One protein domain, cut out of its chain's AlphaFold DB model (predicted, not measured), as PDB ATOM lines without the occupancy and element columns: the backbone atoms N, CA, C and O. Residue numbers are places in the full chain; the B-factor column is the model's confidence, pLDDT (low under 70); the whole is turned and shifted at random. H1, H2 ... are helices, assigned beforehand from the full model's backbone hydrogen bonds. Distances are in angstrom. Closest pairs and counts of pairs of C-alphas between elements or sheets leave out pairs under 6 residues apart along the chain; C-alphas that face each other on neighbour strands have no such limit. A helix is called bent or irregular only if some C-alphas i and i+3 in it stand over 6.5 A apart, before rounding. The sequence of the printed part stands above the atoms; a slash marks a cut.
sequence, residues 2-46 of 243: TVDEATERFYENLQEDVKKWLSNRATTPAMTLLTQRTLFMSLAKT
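What this domain is: This is residues 2 to 46 of the 243 residues of an uncharacterized protein of Ascobolus immersus RN42 (UniProt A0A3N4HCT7). Two helices of nearly equal length, H1 and H2, form the arms of a wide, open V, with a looped link at its corner. The arms come near each other only at that corner, where the closest C-alphas are those of Trp 21 and Pro 29; residues 2 to 16, of which 3 to 16 belong to H1, and residues 36 to 46 of H2 stand free and stick out. The printed part has 45 residues, with two named helices in the order H1, H2, no named strand, and the class all helix. The whole is extended, with a radius of gyration of the C-alphas of 16.1 A, and the C-alphas span 51 by 25 by 10 A.

How they stand to each other: H1, residues 3 to 21, and H2, residues 29 to 46, are close but not clearly touching, with 1 pair of C-alphas within 8 A. Their closest C-alphas are those of Trp 21 and Pro 29, 6.4 A apart. Their lines stand at a steep tilt of 61 degrees, and they run the same way. Their centres are 28.5 A apart. In H1 and H2 every O i to N i+4 pair is within hydrogen-bond range.

Where its parts are: H1 begins with C-alpha 3 at (-2.258, 6.985, 24.816) and ends with C-alpha 21 at (20.758, 12.388, 37.417), 26.8 A from first to last C-alpha. A short link of 7 residues follows. H2 is 25.3 A from first to last C-alpha, and its C-alpha 46 is at (47.951, 7.078, 25.146). Neither helix is bent or irregular.

The domain as a whole: The two C-alphas farthest apart are those of Thr 2 and Thr 46, 51.5 A. The printed part has no cut, and the link from H1 to H2 is short, not tight. The mean pLDDT of the printed part is 74.0; residues 2 to 4, 21 to 27 and 44 to 46 are under 70, the model's low confidence.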
ATOM      1  N   THR A   2      -2.583   2.184  24.011       56.19
ATOM      2  CA  THR A   2      -3.436   3.344  24.277       56.19
ATOM      3  C   THR A   2      -2.540   4.523  24.680       56.19
ATOM      4  O   THR A   2      -1.405   4.333  25.115       56.19
ATOM      5  N   VAL A   3      -3.015   5.756  24.491       64.69
ATOM      6  CA  VAL A   3      -2.258   6.985  24.816       64.69
ATOM      7  C   VAL A   3      -1.835   7.021  26.298       64.69
ATOM      8  O   VAL A   3      -0.802   7.602  26.631       64.69
ATOM      9  N   ASP A   4      -2.577   6.329  27.161       69.12
ATOM     10  CA  ASP A   4      -2.313   6.189  28.597       69.12
ATOM     11  C   ASP A   4      -1.031   5.395  28.901       69.12
ATOM     12  O   ASP A   4      -0.164   5.875  29.624       69.12
ATOM     13  N   GLU A   5      -0.827   4.240  28.252       72.69
ATOM     14  CA  GLU A   5       0.348   3.377  28.480       72.69
ATOM     15  C   GLU A   5       1.662   4.056  28.060       72.69
ATOM     16  O   GLU A   5       2.712   3.876  28.676       72.69
ATOM     17  N   ALA A   6       1.625   4.852  26.986       73.44
ATOM     18  CA  ALA A   6       2.789   5.613  26.534       73.44
ATOM     19  C   ALA A   6       3.145   6.745  27.512       73.44
ATOM     20  O   ALA A   6       4.321   7.079  27.678       73.44
ATOM     21  N   THR A   7       2.127   7.313  28.155       76.25
ATOM     22  CA  THR A   7       2.260   8.413  29.107       76.25
ATOM     23  C   THR A   7       2.796   7.904  30.443       76.25
ATOM     24  O   THR A   7       3.764   8.465  30.953       76.25
ATOM     25  N   GLU A   8       2.266   6.794  30.964       79.81
ATOM     26  CA  GLU A   8       2.800   6.135  32.166       79.81
ATOM     27  C   GLU A   8       4.272   5.759  31.993       79.81
ATOM     28  O   GLU A   8       5.111   6.127  32.816       79.81
ATOM     29  N   ARG A   9       4.625   5.148  30.859       79.81
ATOM     30  CA  ARG A   9       6.009   4.762  30.566       79.81
ATOM     31  C   ARG A   9       6.957   5.959  30.457       79.81
ATOM     32  O   ARG A   9       8.133   5.855  30.805       79.81
ATOM     33  N   PHE A  10       6.476   7.102  29.966       82.44
ATOM     34  CA  PHE A  10       7.255   8.342  29.961       82.44
ATOM     35  C   PHE A  10       7.528   8.832  31.387       82.44
ATOM     36  O   PHE A  10       8.668   9.171  31.702       82.44
ATOM     37  N   TYR A  11       6.514   8.834  32.257       81.81
ATOM     38  CA  TYR A  11       6.673   9.257  33.647       81.81
ATOM     39  C   TYR A  11       7.561   8.307  34.456       81.81
ATOM     40  O   TYR A  11       8.367   8.786  35.254       81.81
ATOM     41  N   GLU A  12       7.485   6.998  34.221       83.31
ATOM     42  CA  GLU A  12       8.385   6.015  34.837       83.31
ATOM     43  C   GLU A  12       9.849   6.268  34.450       83.31
ATOM     44  O   GLU A  12      10.703   6.423  35.326       83.31
ATOM     45  N   ASN A  13      10.132   6.418  33.151       82.12
ATOM     46  CA  ASN A  13      11.481   6.731  32.667       82.12
ATOM     47  C   ASN A  13      11.982   8.079  33.209       82.12
ATOM     48  O   ASN A  13      13.143   8.206  33.595       82.12
ATOM     49  N   LEU A  14      11.102   9.085  33.287       79.44
ATOM     50  CA  LEU A  14      11.438  10.392  33.844       79.44
ATOM     51  C   LEU A  14      11.788  10.293  35.334       79.44
ATOM     52  O   LEU A  14      12.742  10.926  35.777       79.44
ATOM     53  N   GLN A  15      11.051   9.500  36.115       79.62
ATOM     54  CA  GLN A  15      11.361   9.286  37.530       79.62
ATOM     55  C   GLN A  15      12.687   8.543  37.726       79.62
ATOM     56  O   GLN A  15      13.457   8.904  38.623       79.62
ATOM     57  N   GLU A  16      12.992   7.555  36.881       79.88
ATOM     58  CA  GLU A  16      14.299   6.892  36.887       79.88
ATOM     59  C   GLU A  16      15.433   7.868  36.562       79.88
ATOM     60  O   GLU A  16      16.430   7.915  37.289       79.88
ATOM     61  N   ASP A  17      15.265   8.702  35.534       74.56
ATOM     62  CA  ASP A  17      16.259   9.700  35.144       74.56
ATOM     63  C   ASP A  17      16.438  10.785  36.213       74.56
ATOM     64  O   ASP A  17      17.569  11.155  36.528       74.56
ATOM     65  N   VAL A  18      15.362  11.250  36.854       73.38
ATOM     66  CA  VAL A  18      15.431  12.196  37.981       73.38
ATOM     67  C   VAL A  18      16.190  11.576  39.156       73.38
ATOM     68  O   VAL A  18      17.091  12.201  39.718       73.38
ATOM     69  N   LYS A  19      15.899  10.320  39.507       72.38
ATOM     70  CA  LYS A  19      16.594   9.610  40.590       72.38
ATOM     71  C   LYS A  19      18.082   9.409  40.276       72.38
ATOM     72  O   LYS A  19      18.928   9.545  41.165       72.38
ATOM     73  N   LYS A  20      18.399   9.117  39.013       70.31
ATOM     74  CA  LYS A  20      19.755   8.845  38.527       70.31
ATOM     75  C   LYS A  20      20.603  10.104  38.348       70.31
ATOM     76  O   LYS A  20      21.792  10.053  38.637       70.31
ATOM     77  N   TRP A  21      20.018  11.212  37.894       65.38
ATOM     78  CA  TRP A  21      20.758  12.388  37.417       65.38
ATOM     79  C   TRP A  21      20.509  13.677  38.206       65.38
ATOM     80  O   TRP A  21      21.353  14.571  38.163       65.38
ATOM     81  N   LEU A  22      19.380  13.785  38.915       66.25
ATOM     82  CA  LEU A  22      18.957  14.992  39.642       66.25
ATOM     83  C   LEU A  22      19.007  14.828  41.171       66.25
ATOM     84  O   LEU A  22      18.520  15.685  41.908       66.25
ATOM     85  N   SER A  23      19.624  13.757  41.676       66.06
ATOM     86  CA  SER A  23      19.926  13.645  43.103       66.06
ATOM     87  C   SER A  23      21.197  14.430  43.449       66.06
ATOM     88  O   SER A  23      22.199  14.357  42.743       66.06
ATOM     89  N   ASN A  24      21.194  15.148  44.579       56.66
ATOM     90  CA  ASN A  24      22.314  15.998  45.038       56.66
ATOM     91  C   ASN A  24      23.659  15.263  45.228       56.66
ATOM     92  O   ASN A  24      24.675  15.899  45.497       56.66
ATOM     93  N   ARG A  25      23.668  13.928  45.145       59.22
ATOM     94  CA  ARG A  25      24.860  13.080  45.277       59.22
ATOM     95  C   ARG A  25      25.254  12.377  43.973       59.22
ATOM     96  O   ARG A  25      26.262  11.677  43.972       59.22
ATOM     97  N   ALA A  26      24.484  12.526  42.894       61.91
ATOM     98  CA  ALA A  26      24.765  11.876  41.621       61.91
ATOM     99  C   ALA A  26      25.586  12.764  40.680       61.91
ATOM    100  O   ALA A  26      25.417  13.981  40.606       61.91
ATOM    101  N   THR A  27      26.474  12.124  39.924       65.00
ATOM    102  CA  THR A  27      27.221  12.742  38.830       65.00
ATOM    103  C   THR A  27      26.235  13.175  37.753       65.00
ATOM    104  O   THR A  27      25.521  12.338  37.212       65.00
ATOM    105  N   THR A  28      26.181  14.463  37.418       76.62
ATOM    106  CA  THR A  28      25.243  14.954  36.397       76.62
ATOM    107  C   THR A  28      25.551  14.356  35.011       76.62
ATOM    108  O   THR A  28      26.695  13.951  34.747       76.62
ATOM    109  N   PRO A  29      24.583  14.342  34.073       74.62
ATOM    110  CA  PRO A  29      24.823  13.904  32.695       74.62
ATOM    111  C   PRO A  29      25.967  14.688  32.041       74.62
ATOM    112  O   PRO A  29      26.842  14.115  31.395       74.62
ATOM    113  N   ALA A  30      26.019  16.000  32.297       76.25
ATOM    114  CA  ALA A  30      27.088  16.875  31.829       76.25
ATOM    115  C   ALA A  30      28.457  16.459  32.384       76.25
ATOM    116  O   ALA A  30      29.437  16.396  31.642       76.25
ATOM    117  N   MET A  31      28.539  16.115  33.670       76.50
ATOM    118  CA  MET A  31      29.792  15.670  34.270       76.50
ATOM    119  C   MET A  31      30.224  14.289  33.763       76.50
ATOM    120  O   MET A  31      31.418  14.039  33.595       76.50
ATOM    121  N   THR A  32      29.273  13.419  33.426       80.62
ATOM    122  CA  THR A  32      29.555  12.125  32.787       80.62
ATOM    123  C   THR A  32      30.120  12.315  31.383       80.62
ATOM    124  O   THR A  32      31.151  11.728  31.061       80.62
ATOM    125  N   LEU A  33      29.526  13.205  30.582       82.56
ATOM    126  CA  LEU A  33      30.047  13.578  29.263       82.56
ATOM    127  C   LEU A  33      31.454  14.184  29.356       82.56
ATOM    128  O   LEU A  33      32.335  13.831  28.574       82.56
ATOM    129  N   LEU A  34      31.703  15.052  30.340       79.12
ATOM    130  CA  LEU A  34      33.032  15.624  30.581       79.12
ATOM    131  C   LEU A  34      34.052  14.563  31.008       79.12
ATOM    132  O   LEU A  34      35.197  14.591  30.551       79.12
ATOM    133  N   THR A  35      33.640  13.609  31.841       83.69
ATOM    134  CA  THR A  35      34.488  12.497  32.287       83.69
ATOM    135  C   THR A  35      34.837  11.593  31.113       83.69
ATOM    136  O   THR A  35      36.014  11.339  30.876       83.69
ATOM    137  N   GLN A  36      33.844  11.195  30.313       84.94
ATOM    138  CA  GLN A  36      34.040  10.416  29.091       84.94
ATOM    139  C   GLN A  36      34.950  11.144  28.106       84.94
ATOM    140  O   GLN A  36      35.918  10.562  27.632       84.94
ATOM    141  N   ARG A  37      34.715  12.436  27.850       82.69
ATOM    142  CA  ARG A  37      35.587  13.260  27.003       82.69
ATOM    143  C   ARG A  37      37.027  13.271  27.512       82.69
ATOM    144  O   ARG A  37      37.953  13.151  26.715       82.69
ATOM    145  N   THR A  38      37.229  13.423  28.819       83.06
ATOM    146  CA  THR A  38      38.567  13.429  29.433       83.06
ATOM    147  C   THR A  38      39.243  12.066  29.289       83.06
ATOM    148  O   THR A  38      40.415  11.999  28.924       83.06
ATOM    149  N   LEU A  39      38.483  10.985  29.477       84.31
ATOM    150  CA  LEU A  39      38.917   9.612  29.241       84.31
ATOM    151  C   LEU A  39      39.308   9.400  27.776       84.31
ATOM    152  O   LEU A  39      40.431   8.983  27.515       84.31
ATOM    153  N   PHE A  40      38.462   9.778  26.820       79.38
ATOM    154  CA  PHE A  40      38.763   9.692  25.390       79.38
ATOM    155  C   PHE A  40      39.973  10.539  24.995       79.38
ATOM    156  O   PHE A  40      40.792  10.086  24.206       79.38
ATOM    157  N   MET A  41      40.151  11.729  25.573       75.75
ATOM    158  CA  MET A  41      41.365  12.527  25.375       75.75
ATOM    159  C   MET A  41      42.608  11.847  25.952       75.75
ATOM    160  O   MET A  41      43.670  11.902  25.337       75.75
ATOM    161  N   SER A  42      42.497  11.211  27.121       74.94
ATOM    162  CA  SER A  42      43.599  10.450  27.712       74.94
ATOM    163  C   SER A  42      43.941   9.227  26.862       74.94
ATOM    164  O   SER A  42      45.110   9.004  26.567       74.94
ATOM    165  N   LEU A  43      42.933   8.513  26.358       74.62
ATOM    166  CA  LEU A  43      43.096   7.381  25.456       74.62
ATOM    167  C   LEU A  43      43.701   7.825  24.129       74.62
ATOM    168  O   LEU A  43      44.658   7.210  23.702       74.62
ATOM    169  N   ALA A  44      43.252   8.929  23.532       66.19
ATOM    170  CA  ALA A  44      43.837   9.476  22.305       66.19
ATOM    171  C   ALA A  44      45.302   9.915  22.483       66.19
ATOM    172  O   ALA A  44      46.096   9.820  21.551       66.19
ATOM    173  N   LYS A  45      45.681  10.384  23.679       63.75
ATOM    174  CA  LYS A  45      47.084  10.673  24.025       63.75
ATOM    175  C   LYS A  45      47.917   9.408  24.258       63.75
ATOM    176  O   LYS A  45      49.124   9.446  24.045       63.75
ATOM    177  N   THR A  46      47.288   8.328  24.722       57.59
ATOM    178  CA  THR A  46      47.951   7.078  25.146       57.59
ATOM    179  C   THR A  46      47.858   5.974  24.086       57.59
ATOM    180  O   THR A  46      48.561   4.974  24.173       57.59
TER     181      THR A  46